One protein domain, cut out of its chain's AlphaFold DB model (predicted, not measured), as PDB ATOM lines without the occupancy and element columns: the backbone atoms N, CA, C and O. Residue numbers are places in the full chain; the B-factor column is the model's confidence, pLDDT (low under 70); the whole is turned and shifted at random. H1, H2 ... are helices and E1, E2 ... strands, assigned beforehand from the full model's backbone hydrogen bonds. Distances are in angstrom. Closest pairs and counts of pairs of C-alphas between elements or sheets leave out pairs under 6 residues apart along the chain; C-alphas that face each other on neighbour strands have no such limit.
ATOM      1  N   ALA A  50      15.507  17.934  -5.851       86.69
ATOM      2  CA  ALA A  50      14.620  16.909  -5.300       86.69
ATOM      3  C   ALA A  50      14.837  15.594  -6.058       86.69
ATOM      4  O   ALA A  50      14.904  15.609  -7.275       86.69
ATOM      5  N   ILE A  51      14.957  14.443  -5.399       89.88
ATOM      6  CA  ILE A  51      15.114  13.176  -6.137       89.88
ATOM      7  C   ILE A  51      13.782  12.815  -6.804       89.88
ATOM      8  O   ILE A  51      12.728  12.894  -6.169       89.88
ATOM      9  N   ALA A  52      13.827  12.403  -8.074       93.31
ATOM     10  CA  ALA A  52      12.641  11.965  -8.802       93.31
ATOM     11  C   ALA A  52      11.931  10.811  -8.075       93.31
ATOM     12  O   ALA A  52      12.571   9.927  -7.507       93.31
ATOM     13  N   VAL A  53      10.598  10.788  -8.136       94.62
ATOM     14  CA  VAL A  53       9.774   9.685  -7.620       94.62
ATOM     15  C   VAL A  53       9.255   8.875  -8.803       94.62
ATOM     16  O   VAL A  53       8.616   9.421  -9.699       94.62
ATOM     17  N   GLY A  54       9.547   7.575  -8.819       93.44
ATOM     18  CA  GLY A  54       9.137   6.671  -9.891       93.44
ATOM     19  C   GLY A  54       7.698   6.173  -9.732       93.44
ATOM     20  O   GLY A  54       7.025   6.445  -8.740       93.44
ATOM     21  N   ALA A  55       7.235   5.361 -10.686       92.75
ATOM     22  CA  ALA A  55       5.894   4.763 -10.651       92.75
ATOM     23  C   ALA A  55       5.682   3.781  -9.477       92.75
ATOM     24  O   ALA A  55       4.546   3.508  -9.093       92.75
ATOM     25  N   GLY A  56       6.771   3.260  -8.900       93.75
ATOM     26  CA  GLY A  56       6.734   2.230  -7.864       93.75
ATOM     27  C   GLY A  56       6.415   0.833  -8.413       93.75
ATOM     28  O   GLY A  56       6.419   0.622  -9.627       93.75
ATOM     29  N   PRO A  57       6.181  -0.149  -7.524       95.12
ATOM     30  CA  PRO A  57       5.832  -1.504  -7.929       95.12
ATOM     31  C   PRO A  57       4.507  -1.559  -8.694       95.12
ATOM     32  O   PRO A  57       3.525  -0.941  -8.286       95.12
ATOM     33  N   GLN A  58       4.463  -2.352  -9.760       94.75
ATOM     34  CA  GLN A  58       3.280  -2.534 -10.601       94.75
ATOM     35  C   GLN A  58       2.764  -3.974 -10.503       94.75
ATOM     36  O   GLN A  58       3.535  -4.916 -10.324       94.75
ATOM     37  N   SER A  59       1.451  -4.167 -10.659       93.25
ATOM     38  CA  SER A  59       0.847  -5.507 -10.767       93.25
ATOM     39  C   SER A  59       1.175  -6.190 -12.097       93.25
ATOM     40  O   SER A  59       1.061  -7.407 -12.231       93.25
ATOM     41  N   THR A  60       1.546  -5.410 -13.108       94.12
ATOM     42  CA  THR A  60       1.936  -5.888 -14.430       94.12
ATOM     43  C   THR A  60       3.024  -4.978 -14.964       94.12
ATOM     44  O   THR A  60       2.877  -3.759 -14.944       94.12
ATOM     45  N   TYR A  61       4.100  -5.587 -15.452       95.56
ATOM     46  CA  TYR A  61       5.224  -4.878 -16.039       95.56
ATOM     47  C   TYR A  61       5.250  -5.079 -17.547       95.56
ATOM     48  O   TYR A  61       4.976  -6.169 -18.051       95.56
ATOM     49  N   SER A  62       5.631  -4.022 -18.249       96.19
ATOM     50  CA  SER A  62       5.985  -4.060 -19.662       96.19
ATOM     51  C   SER A  62       7.411  -3.549 -19.821       96.19
ATOM     52  O   SER A  62       7.881  -2.774 -18.985       96.19
ATOM     53  N   VAL A  63       8.082  -4.002 -20.882       97.00
ATOM     54  CA  VAL A  63       9.433  -3.546 -21.232       97.00
ATOM     55  C   VAL A  63       9.411  -2.031 -21.393       97.00
ATOM     56  O   VAL A  63       8.741  -1.509 -22.285       97.00
ATOM     57  N   GLN A  64      10.147  -1.337 -20.533       95.31
ATOM     58  CA  GLN A  64      10.332   0.099 -20.634       95.31
ATOM     59  C   GLN A  64      11.142   0.428 -21.880       95.31
ATOM     60  O   GLN A  64      12.151  -0.217 -22.193       95.31
ATOM     61  N   LYS A  65      10.698   1.462 -22.597       96.62
ATOM     62  CA  LYS A  65      11.410   1.964 -23.766       96.62
ATOM     63  C   LYS A  65      12.795   2.445 -23.337       96.62
ATOM     64  O   LYS A  65      12.905   3.336 -22.503       96.62
ATOM     65  N   GLN A  66      13.823   1.875 -23.953       97.06
ATOM     66  CA  GLN A  66      15.202   2.320 -23.780       97.06
ATOM     67  C   GLN A  66      15.546   3.432 -24.782       97.06
ATOM     68  O   GLN A  66      14.863   3.556 -25.812       97.06
ATOM     69  N   PRO A  67      16.584   4.238 -24.508       97.75
ATOM     70  CA  PRO A  67      17.103   5.194 -25.476       97.75
ATOM     71  C   PRO A  67      17.503   4.529 -26.812       97.75
ATOM     72  O   PRO A  67      17.678   3.311 -26.896       97.75
ATOM     73  N   PRO A  68      17.620   5.300 -27.907       98.19
ATOM     74  CA  PRO A  68      18.111   4.767 -29.174       98.19
ATOM     75  C   PRO A  68      19.516   4.160 -29.054       98.19
ATOM     76  O   PRO A  68      20.344   4.622 -28.268       98.19
ATOM     77  N   ALA A  69      19.815   3.158 -29.883       98.00
ATOM     78  CA  ALA A  69      21.139   2.545 -29.907       98.00
ATOM     79  C   ALA A  69      22.240   3.585 -30.191       98.00
ATOM     80  O   ALA A  69      22.121   4.373 -31.128       98.00
ATOM     81  N   GLY A  70      23.306   3.568 -29.389       97.56
ATOM     82  CA  GLY A  70      24.432   4.501 -29.486       97.56
ATOM     83  C   GLY A  70      24.143   5.946 -29.061       97.56
ATOM     84  O   GLY A  70      24.965   6.812 -29.342       97.56
ATOM     85  N   SER A  71      22.997   6.226 -28.429       98.25
ATOM     86  CA  SER A  71      22.644   7.582 -27.973       98.25
ATOM     87  C   SER A  71      23.154   7.942 -26.575       98.25
ATOM     88  O   SER A  71      23.088   9.111 -26.206       98.25
ATOM     89  N   CYS A  72      23.650   6.967 -25.811       97.88
ATOM     90  CA  CYS A  72      24.084   7.151 -24.429       97.88
ATOM     91  C   CYS A  72      25.599   7.054 -24.293       97.88
ATOM     92  O   CYS A  72      26.256   6.317 -25.035       97.88
ATOM     93  N   HIS A  73      26.147   7.754 -23.301       96.12
ATOM     94  CA  HIS A  73      27.588   7.821 -23.083       96.12
ATOM     95  C   HIS A  73      27.952   7.513 -21.636       96.12
ATOM     96  O   HIS A  73      27.496   8.187 -20.719       96.12
ATOM     97  N   PHE A  74      28.830   6.531 -21.421       94.75
ATOM     98  CA  PHE A  74      29.377   6.300 -20.088       94.75
ATOM     99  C   PHE A  74      30.088   7.552 -19.578       94.75
ATOM    100  O   PHE A  74      30.867   8.195 -20.290       94.75
ATOM    101  N   ARG A  75      29.851   7.853 -18.310       94.12
ATOM    102  CA  ARG A  75      30.706   8.719 -17.514       94.12
ATOM    103  C   ARG A  75      31.776   7.868 -16.843       94.12
ATOM    104  O   ARG A  75      31.700   6.644 -16.842       94.12
ATOM    105  N   TYR A  76      32.774   8.521 -16.263       94.06
ATOM    106  CA  TYR A  76      33.805   7.833 -15.499       94.06
ATOM    107  C   TYR A  76      34.093   8.585 -14.209       94.06
ATOM    108  O   TYR A  76      34.292   9.801 -14.225       94.06
ATOM    109  N   GLU A  77      34.163   7.855 -13.103       92.50
ATOM    110  CA  GLU A  77      34.641   8.366 -11.824       92.50
ATOM    111  C   GLU A  77      35.729   7.436 -11.294       92.50
ATOM    112  O   GLU A  77      35.523   6.239 -11.134       92.50
ATOM    113  N   LYS A  78      36.924   7.984 -11.040       95.00
ATOM    114  CA  LYS A  78      38.091   7.224 -10.540       95.00
ATOM    115  C   LYS A  78      38.462   6.004 -11.402       95.00
ATOM    116  O   LYS A  78      39.041   5.049 -10.900       95.00
ATOM    117  N   GLY A  79      38.178   6.070 -12.703       93.62
ATOM    118  CA  GLY A  79      38.448   4.989 -13.654       93.62
ATOM    119  C   GLY A  79      37.329   3.954 -13.771       93.62
ATOM    120  O   GLY A  79      37.386   3.132 -14.680       93.62
ATOM    121  N   GLU A  80      36.297   4.032 -12.932       90.50
ATOM    122  CA  GLU A  80      35.124   3.164 -13.006       90.50
ATOM    123  C   GLU A  80      34.044   3.797 -13.896       90.50
ATOM    124  O   GLU A  80      33.847   5.018 -13.832       90.50
ATOM    125  N   PRO A  81      33.357   3.008 -14.742       90.94
ATOM    126  CA  PRO A  81      32.260   3.510 -15.553       90.94
ATOM    127  C   PRO A  81      31.061   3.870 -14.668       90.94
ATOM    128  O   PRO A  81      30.697   3.132 -13.757       90.94
ATOM    129  N   LEU A  82      30.431   4.995 -14.982       92.12
ATOM    130  CA  LEU A  82      29.146   5.423 -14.444       92.12
ATOM    131  C   LEU A  82      28.152   5.583 -15.590       92.12
ATOM    132  O   LEU A  82      28.514   5.912 -16.724       92.12
ATOM    133  N   GLU A  83      26.888   5.372 -15.283       92.31
ATOM    134  CA  GLU A  83      25.790   5.567 -16.206       92.31
ATOM    135  C   GLU A  83      25.571   7.051 -16.564       92.31
ATOM    136  O   GLU A  83      25.988   7.981 -15.863       92.31
ATOM    137  N   ASP A  84      24.917   7.278 -17.701       94.56
ATOM    138  CA  ASP A  84      24.465   8.592 -18.138       94.56
ATOM    139  C   ASP A  84      23.135   8.928 -17.437       94.56
ATOM    140  O   ASP A  84      22.121   8.279 -17.724       94.56
ATOM    141  N   PRO A  85      23.084   9.942 -16.551       91.75
ATOM    142  CA  PRO A  85      21.871  10.282 -15.805       91.75
ATOM    143  C   PRO A  85      20.710  10.732 -16.699       91.75
ATOM    144  O   PRO A  85      19.564  10.716 -16.255       91.75
ATOM    145  N   VAL A  86      20.968  11.129 -17.953       92.12
ATOM    146  CA  VAL A  86      19.912  11.463 -18.920       92.12
ATOM    147  C   VAL A  86      19.315  10.197 -19.538       92.12
ATOM    148  O   VAL A  86      18.114  10.152 -19.805       92.12
ATOM    149  N   CYS A  87      20.126   9.160 -19.750       95.50
ATOM    150  CA  CYS A  87      19.672   7.907 -20.351       95.50
ATOM    151  C   CYS A  87      19.068   6.922 -19.354       95.50
ATOM    152  O   CYS A  87      18.117   6.220 -19.700       95.50
ATOM    153  N   THR A  88      19.617   6.843 -18.143       94.06
ATOM    154  CA  THR A  88      19.129   5.962 -17.075       94.06
ATOM    155  C   THR A  88      18.943   6.746 -15.775       94.06
ATOM    156  O   THR A  88      19.629   6.499 -14.780       94.06
ATOM    157  N   PRO A  89      18.004   7.713 -15.752       93.31
ATOM    158  CA  PRO A  89      17.722   8.472 -14.543       93.31
ATOM    159  C   PRO A  89      17.189   7.550 -13.446       93.31
ATOM    160  O   PRO A  89      16.245   6.781 -13.648       93.31
ATOM    161  N   GLY A  90      17.777   7.646 -12.261       92.44
ATOM    162  CA  GLY A  90      17.274   6.999 -11.061       92.44
ATOM    163  C   GLY A  90      16.059   7.725 -10.491       92.44
ATOM    164  O   GLY A  90      15.887   8.933 -10.641       92.44
ATOM    165  N   ALA A  91      15.226   6.978  -9.770       94.06
ATOM    166  CA  ALA A  91      14.126   7.530  -8.993       94.06
ATOM    167  C   ALA A  91      13.899   6.718  -7.714       94.06
ATOM    168  O   ALA A  91      14.133   5.507  -7.674       94.06
ATOM    169  N   ILE A  92      13.395   7.367  -6.664       95.12
ATOM    170  CA  ILE A  92      12.949   6.671  -5.456       95.12
ATOM    171  C   ILE A  92      11.586   6.014  -5.681       95.12
ATOM    172  O   ILE A  92      10.734   6.516  -6.417       95.12
ATOM    173  N   SER A  93      11.359   4.883  -5.014       95.12
ATOM    174  CA  SER A  93      10.059   4.212  -5.034       95.12
ATOM    175  C   SER A  93       9.104   4.863  -4.028       95.12
ATOM    176  O   SER A  93       9.439   4.906  -2.843       95.12
ATOM    177  N   PRO A  94       7.884   5.267  -4.429       96.38
ATOM    178  CA  PRO A  94       6.884   5.793  -3.497       96.38
ATOM    179  C   PRO A  94       6.406   4.745  -2.476       96.38
ATOM    180  O   PRO A  94       5.841   5.093  -1.443       96.38
ATOM    181  N   ALA A  95       6.638   3.452  -2.734       96.44
ATOM    182  CA  ALA A  95       6.273   2.371  -1.822       96.44
ATOM    183  C   ALA A  95       7.270   2.186  -0.661       96.44
ATOM    184  O   ALA A  95       6.960   1.490   0.310       96.44
ATOM    185  N   VAL A  96       8.460   2.791  -0.742       96.38
ATOM    186  CA  VAL A  96       9.507   2.682   0.280       96.38
ATOM    187  C   VAL A  96       9.672   4.030   0.968       96.38
ATOM    188  O   VAL A  96       9.981   5.038   0.345       96.38
ATOM    189  N   THR A  97       9.483   4.043   2.282       96.06
ATOM    190  CA  THR A  97       9.641   5.232   3.123       96.06
ATOM    191  C   THR A  97      10.528   4.895   4.309       96.06
ATOM    192  O   THR A  97      10.622   3.735   4.711       96.06
ATOM    193  N   GLN A  98      11.134   5.909   4.931       96.56
ATOM    194  CA  GLN A  98      11.942   5.710   6.141       96.56
ATOM    195  C   GLN A  98      11.157   4.980   7.246       96.56
ATOM    196  O   GLN A  98      11.687   4.094   7.914       96.56
ATOM    197  N   ALA A  99       9.863   5.282   7.385       97.81
ATOM    198  CA  ALA A  99       8.996   4.669   8.388       97.81
ATOM    199  C   ALA A  99       8.703   3.178   8.129       97.81
ATOM    200  O   ALA A  99       8.406   2.446   9.074       97.81
ATOM    201  N   ASN A 100       8.783   2.709   6.877       96.44
ATOM    202  CA  ASN A 100       8.376   1.352   6.502       96.44
ATOM    203  C   ASN A 100       9.534   0.422   6.112       96.44
ATOM    204  O   ASN A 100       9.283  -0.714   5.713       96.44
ATOM    205  N   LEU A 101      10.794   0.847   6.274       96.44
ATOM    206  CA  LEU A 101      11.963   0.044   5.890       96.44
ATOM    207  C   LEU A 101      11.943  -1.368   6.491       96.44
ATOM    208  O   LEU A 101      12.290  -2.328   5.810       96.44
ATOM    209  N   LYS A 102      11.469  -1.527   7.735       96.38
ATOM    210  CA  LYS A 102      11.347  -2.844   8.386       96.38
ATOM    211  C   LYS A 102      10.403  -3.808   7.653       96.38
ATOM    212  O   LYS A 102      10.660  -5.008   7.657       96.38
ATOM    213  N   SER A 103       9.323  -3.309   7.049       95.19
ATOM    214  CA  SER A 103       8.310  -4.124   6.362       95.19
ATOM    215  C   SER A 103       8.495  -4.184   4.846       95.19
ATOM    216  O   SER A 103       7.895  -5.044   4.201       95.19
ATOM    217  N   THR A 104       9.327  -3.311   4.278       95.50
ATOM    218  CA  THR A 104       9.741  -3.347   2.874       95.50
ATOM    219  C   THR A 104      11.139  -3.945   2.773       95.50
ATOM    220  O   THR A 104      11.278  -5.160   2.649       95.50
ATOM    221  N   MET A 105      12.174  -3.117   2.874       95.00
ATOM    222  CA  MET A 105      13.538  -3.460   2.490       95.00
ATOM    223  C   MET A 105      14.243  -4.423   3.459       95.00
ATOM    224  O   MET A 105      14.961  -5.318   3.023       95.00
ATOM    225  N   CYS A 106      13.990  -4.311   4.762       95.12
ATOM    226  CA  CYS A 106      14.638  -5.125   5.797       95.12
ATOM    227  C   CYS A 106      13.825  -6.363   6.216       95.12
ATOM    228  O   CYS A 106      14.168  -7.021   7.200       95.12
ATOM    229  N   ARG A 107      12.731  -6.688   5.518       95.06
ATOM    230  CA  ARG A 107      11.896  -7.842   5.873       95.06
ATOM    231  C   ARG A 107      12.572  -9.163   5.489       95.06
ATOM    232  O   ARG A 107      13.236  -9.274   4.456       95.06
ATOM    233  N   LYS A 108      12.320 -10.218   6.270       93.94
ATOM    234  CA  LYS A 108      12.759 -11.582   5.936       93.94
ATOM    235  C   LYS A 108      12.112 -12.045   4.620       93.94
ATOM    236  O   LYS A 108      10.922 -11.836   4.414       93.94
ATOM    237  N   GLY A 109      12.893 -12.679   3.743       90.19
ATOM    238  CA  GLY A 109      12.444 -13.112   2.408       90.19
ATOM    239  C   GLY A 109      12.606 -12.060   1.300       90.19
ATOM    240  O   GLY A 109      12.393 -12.374   0.130       90.19
ATOM    241  N   GLY A 110      13.039 -10.844   1.651       89.00
ATOM    242  CA  GLY A 110      13.389  -9.787   0.704       89.00
ATOM    243  C   GLY A 110      12.194  -9.007   0.149       89.00
ATOM    244  O   GLY A 110      11.045  -9.462   0.135       89.00
ATOM    245  N   TYR A 111      12.472  -7.785  -0.304       94.44
ATOM    246  CA  TYR A 111      11.505  -6.929  -0.997       94.44
ATOM    247  C   TYR A 111      11.531  -7.150  -2.509       94.44
ATOM    248  O   TYR A 111      10.485  -7.283  -3.141       94.44
ATOM    249  N   THR A 112      12.734  -7.255  -3.074       92.25
ATOM    250  CA  THR A 112      12.971  -7.330  -4.519       92.25
ATOM    251  C   THR A 112      12.224  -8.483  -5.175       92.25
ATOM    252  O   THR A 112      11.622  -8.287  -6.222       92.25
ATOM    253  N   SER A 113      12.171  -9.656  -4.543       89.19
ATOM    254  CA  SER A 113      11.427 -10.821  -5.047       89.19
ATOM    255  C   SER A 113       9.935 -10.546  -5.278       89.19
ATOM    256  O   SER A 113       9.334 -11.186  -6.130       89.19
ATOM    257  N   SER A 114       9.344  -9.589  -4.553       91.62
ATOM    258  CA  SER A 114       7.927  -9.232  -4.698       91.62
ATOM    259  C   SER A 114       7.642  -8.145  -5.729       91.62
ATOM    260  O   SER A 114       6.487  -7.955  -6.088       91.62
ATOM    261  N   ILE A 115       8.667  -7.415  -6.175       94.50
ATOM    262  CA  ILE A 115       8.486  -6.260  -7.064       94.50
ATOM    263  C   ILE A 115       9.272  -6.373  -8.365       94.50
ATOM    264  O   ILE A 115       8.979  -5.639  -9.300       94.50
ATOM    265  N   ARG A 116      10.272  -7.254  -8.444       93.69
ATOM    266  CA  ARG A 116      11.107  -7.403  -9.632       93.69
ATOM    267  C   ARG A 116      10.255  -7.963 -10.779       93.69
ATOM    268  O   ARG A 116       9.647  -9.020 -10.597       93.69
ATOM    269  N   PRO A 117      10.243  -7.315 -11.957       95.00
ATOM    270  CA  PRO A 117       9.613  -7.887 -13.137       95.00
ATOM    271  C   PRO A 117      10.240  -9.236 -13.508       95.00
ATOM    272  O   PRO A 117      11.358  -9.563 -13.100       95.00
ATOM    273  N   SER A 118       9.550 -10.018 -14.335       96.06
ATOM    274  CA  SER A 118      10.111 -11.263 -14.864       96.06
ATOM    275  C   SER A 118      11.429 -11.021 -15.616       96.06
ATOM    276  O   SER A 118      11.733  -9.923 -16.098       96.06
ATOM    277  N   THR A 119      12.222 -12.080 -15.772       96.12
ATOM    278  CA  THR A 119      13.461 -12.038 -16.565       96.12
ATOM    279  C   THR A 119      13.204 -11.733 -18.040       96.12
ATOM    280  O   THR A 119      14.064 -11.145 -18.684       96.12
ATOM    281  N   SER A 120      12.016 -12.049 -18.568       96.88
ATOM    282  CA  SER A 120      11.615 -11.656 -19.925       96.88
ATOM    283  C   SER A 120      11.510 -10.138 -20.107       96.88
ATOM    284  O   SER A 120      11.807  -9.643 -21.189       96.88
ATOM    285  N   VAL A 121      11.134  -9.399 -19.058       97.50
ATOM    286  CA  VAL A 121      11.095  -7.930 -19.073       97.50
ATOM    287  C   VAL A 121      12.493  -7.376 -18.824       97.50
ATOM    288  O   VAL A 121      13.078  -6.752 -19.704       97.50
ATOM    289  N   THR A 122      13.073  -7.688 -17.662       95.69
ATOM    290  CA  THR A 122      14.366  -7.115 -17.239       95.69
ATOM    291  C   THR A 122      15.523  -7.493 -18.167       95.69
ATOM    292  O   THR A 122      16.407  -6.680 -18.416       95.69
ATOM    293  N   GLY A 123      15.518  -8.706 -18.727       97.00
ATOM    294  CA  GLY A 123      16.522  -9.136 -19.699       97.00
ATOM    295  C   GLY A 123      16.419  -8.373 -21.018       97.00
ATOM    296  O   GLY A 123      17.445  -7.988 -21.578       97.00
ATOM    297  N   LYS A 124      15.193  -8.096 -21.490       98.06
ATOM    298  CA  LYS A 124      14.991  -7.322 -22.718       98.06
ATOM    299  C   LYS A 124      15.380  -5.859 -22.536       98.06
ATOM    300  O   LYS A 124      16.013  -5.288 -23.420       98.06
ATOM    301  N   GLU A 125      15.043  -5.273 -21.392       97.75
ATOM    302  CA  GLU A 125      15.466  -3.917 -21.035       97.75
ATOM    303  C   GLU A 125      16.992  -3.813 -20.978       97.75
ATOM    304  O   GLU A 125      17.552  -2.930 -21.616       97.75
ATOM    305  N   LYS A 126      17.670  -4.767 -20.322       97.50
ATOM    306  CA  LYS A 126      19.138  -4.814 -20.244       97.50
ATOM    307  C   LYS A 126      19.795  -4.906 -21.628       97.50
ATOM    308  O   LYS A 126      20.767  -4.206 -21.885       97.50
ATOM    309  N   GLU A 127      19.263  -5.728 -22.537       97.81
ATOM    310  CA  GLU A 127      19.764  -5.842 -23.919       97.81
ATOM    311  C   GLU A 127      19.622  -4.523 -24.699       97.81
ATOM    312  O   GLU A 127      20.571  -4.055 -25.329       97.81
ATOM    313  N   LEU A 128      18.440  -3.905 -24.645       98.00
ATOM    314  CA  LEU A 128      18.169  -2.645 -25.340       98.00
ATOM    315  C   LEU A 128      18.966  -1.476 -24.734       98.00
ATOM    316  O   LEU A 128      19.449  -0.607 -25.462       98.00
ATOM    317  N   ASN A 129      19.157  -1.472 -23.415       97.94
ATOM    318  CA  ASN A 129      19.965  -0.474 -22.728       97.94
ATOM    319  C   ASN A 129      21.449  -0.613 -23.097       97.94
ATOM    320  O   ASN A 129      22.076   0.363 -23.498       97.94
ATOM    321  N   ALA A 130      21.991  -1.834 -23.104       97.62
ATOM    322  CA  ALA A 130      23.354  -2.085 -23.569       97.62
ATOM    323  C   ALA A 130      23.567  -1.593 -25.014       97.62
ATOM    324  O   ALA A 130      24.593  -0.984 -25.322       97.62
ATOM    325  N   ALA A 131      22.572  -1.772 -25.893       98.12
ATOM    326  CA  ALA A 131      22.605  -1.202 -27.237       98.12
ATOM    327  C   ALA A 131      22.618   0.339 -27.228       98.12
ATOM    328  O   ALA A 131      23.292   0.940 -28.067       98.12
ATOM    329  N   SER A 132      21.933   0.978 -26.275       98.19
ATOM    330  CA  SER A 132      21.915   2.440 -26.094       98.19
ATOM    331  C   SER A 132      23.306   3.008 -25.819       98.19
ATOM    332  O   SER A 132      23.670   4.027 -26.398       98.19
ATOM    333  N   TYR A 133      24.118   2.297 -25.035       97.50
ATOM    334  CA  TYR A 133      25.521   2.636 -24.759       97.50
ATOM    335  C   TYR A 133      26.514   2.098 -25.802       97.50
ATOM    336  O   TYR A 133      27.727   2.237 -25.655       97.50
ATOM    337  N   GLY A 134      26.028   1.419 -26.848       96.94
ATOM    338  CA  GLY A 134      26.888   0.767 -27.835       96.94
ATOM    339  C   GLY A 134      27.758  -0.356 -27.256       96.94
ATOM    340  O   GLY A 134      28.739  -0.739 -27.891       96.94
ATOM    341  N   TYR A 135      27.410  -0.902 -26.086       96.31
ATOM    342  CA  TYR A 135      28.188  -1.925 -25.391       96.31
ATOM    343  C   TYR A 135      28.292  -3.211 -26.226       96.31
ATOM    344  O   TYR A 135      27.292  -3.735 -26.723       96.31
ATOM    345  N   LYS A 136      29.521  -3.717 -26.400       95.00
ATOM    346  CA  LYS A 136      29.839  -4.927 -27.190       95.00
ATOM    347  C   LYS A 136      30.463  -6.056 -26.368       95.00
ATOM    348  O   LYS A 136      30.837  -7.081 -26.936       95.00
ATOM    349  N   GLY A 137      30.615  -5.862 -25.057       94.81
ATOM    350  CA  GLY A 137      31.160  -6.875 -24.161       94.81
ATOM    351  C   GLY A 137      30.160  -7.994 -23.870       94.81
ATOM    352  O   GLY A 137      29.073  -8.073 -24.449       94.81
ATOM    353  N   ARG A 138      30.513  -8.883 -22.940       96.81
ATOM    354  CA  ARG A 138      29.612  -9.966 -22.533       96.81
ATOM    355  C   ARG A 138      28.466  -9.370 -21.722       96.81
ATOM    356  O   ARG A 138      28.688  -8.576 -20.812       96.81
ATOM    357  N   MET A 139      27.238  -9.797 -22.004       95.19
ATOM    358  CA  MET A 139      26.049  -9.316 -21.283       95.19
ATOM    359  C   MET A 139      26.019  -9.709 -19.800       95.19
ATOM    360  O   MET A 139      25.275  -9.109 -19.033       95.19
ATOM    361  N   GLY A 140      26.812 -10.711 -19.402       94.94
ATOM    362  CA  GLY A 140      27.008 -11.060 -17.994       94.94
ATOM    363  C   GLY A 140      27.850 -10.044 -17.218       94.94
ATOM    364  O   GLY A 140      27.743 -10.022 -16.002       94.94
ATOM    365  N   ASP A 141      28.630  -9.212 -17.917       92.12
ATOM    366  CA  ASP A 141      29.488  -8.184 -17.312       92.12
ATOM    367  C   ASP A 141      28.831  -6.790 -17.363       92.12
ATOM    368  O   ASP A 141      29.241  -5.880 -16.653       92.12
ATOM    369  N   ALA A 142      27.813  -6.604 -18.215       91.75
ATOM    370  CA  ALA A 142      27.007  -5.386 -18.222       91.75
ATOM    371  C   ALA A 142      26.051  -5.393 -17.034       91.75
ATOM    372  O   ALA A 142      25.527  -6.450 -16.704       91.75
ATOM    373  N   GLU A 143      25.711  -4.230 -16.492       91.62
ATOM    374  CA  GLU A 143      24.582  -4.058 -15.579       91.62
ATOM    375  C   GLU A 143      23.624  -2.983 -16.088       91.62
ATOM    376  O   GLU A 143      23.956  -2.215 -16.990       91.62
ATOM    377  N   TYR A 144      22.388  -3.013 -15.587       93.69
ATOM    378  CA  TYR A 144      21.358  -2.037 -15.942       93.69
ATOM    379  C   TYR A 144      21.063  -1.150 -14.732       93.69
ATOM    380  O   TYR A 144      20.082  -1.357 -14.009       93.69
ATOM    381  N   ASP A 145      21.957  -0.187 -14.517       92.25
ATOM    382  CA  ASP A 145      21.952   0.721 -13.373       92.25
ATOM    383  C   ASP A 145      21.325   2.076 -13.707       92.25
ATOM    384  O   ASP A 145      21.197   2.473 -14.867       92.25
ATOM    385  N   HIS A 146      20.871   2.759 -12.657       92.81
ATOM    386  CA  HIS A 146      20.218   4.057 -12.756       92.81
ATOM    387  C   HIS A 146      20.779   5.009 -11.703       92.81
ATOM    388  O   HIS A 146      20.797   4.671 -10.513       92.81
ATOM    389  N   LEU A 147      21.121   6.230 -12.120       91.62
ATOM    390  CA  LEU A 147      21.806   7.178 -11.246       91.62
ATOM    391  C   LEU A 147      20.806   8.048 -10.503       91.62
ATOM    392  O   LEU A 147      20.044   8.801 -11.113       91.62
ATOM    393  N   LEU A 148      20.824   7.982  -9.172       89.25
ATOM    394  CA  LEU A 148      20.052   8.895  -8.332       89.25
ATOM    395  C   LEU A 148      20.762  10.248  -8.246       89.25
ATOM    396  O   LEU A 148      21.491  10.528  -7.297       89.25
ATOM    397  N   GLU A 149      20.499  11.103  -9.226       81.44
ATOM    398  CA  GLU A 149      20.815  12.526  -9.157       81.44
ATOM    399  C   GLU A 149      19.508  13.293  -8.920       81.44
ATOM    400  O   GLU A 149      18.454  12.923  -9.441       81.44
ATOM    401  N   GLY A 150      19.532  14.332  -8.084       70.75
ATOM    402  CA  GLY A 150      18.338  15.163  -7.899       70.75
ATOM    403  C   GLY A 150      17.882  15.775  -9.232       70.75
ATOM    404  O   GLY A 150      18.712  15.958 -10.117       70.75
ATOM    405  N   VAL A 151      16.597  16.114  -9.374       61.00
ATOM    406  CA  VAL A 151      16.023  16.847 -10.518       61.00
ATOM    407  C   VAL A 151      16.128  18.356 -10.379       61.00
ATOM    408  O   VAL A 151      15.991  18.894  -9.260       61.00
TER     409      VAL A 151
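AT A GLANCE: This is residues 50 to 151 of the 151 residues of an uncharacterized protein of Actinobacteria bacterium OK006 (UniProt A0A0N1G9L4). There is little regular structure: long loops make most of a wide ring, with H2 along one side, the short H1 before it and the small hairpin E1 and E2 at another corner. The first and last residues come together across the ring from H2. The printed part has 102 residues, 24 of them in named elements, in the order E1, E2, H1, H2, mixed in class; it is only just compact, close to loose, with a radius of gyration of the C-alphas of 15.0 A, spanning 40 by 31 by 22 A.

IN THESE COORDINATES: After residues 50 to 74, with no named element, E1 is residues 75 to 77, beginning at C-alpha 75 (30.706, 8.719, -17.514), and E2 is residues 80 to 82. H1 is residues 112 to 115. H2, residues 119 to 132, is 19.3 A long and ends at C-alpha 132 (21.915, 2.440, -26.094).

HOW THE PARTS SIT: E1 and E2 are antiparallel, at 136 degrees; N 75 and O 82 are 2.8 A apart, within hydrogen-bond range. H1 and H2 are apart, and H2 is apart from both strands. In H2, 9 of 10 O i to N i+4 pairs are within hydrogen-bond range; H1 is too short for one.

THE WHOLE: The C-alphas farthest apart, of Ala 99 and Lys 136, are 42.3 A apart; those of Ala 50 and Val 151 are 5.4 A apart. The printed part has no cut. The link E2 to H1, 29 residues, is long. Only residue 151 has pLDDT under 70.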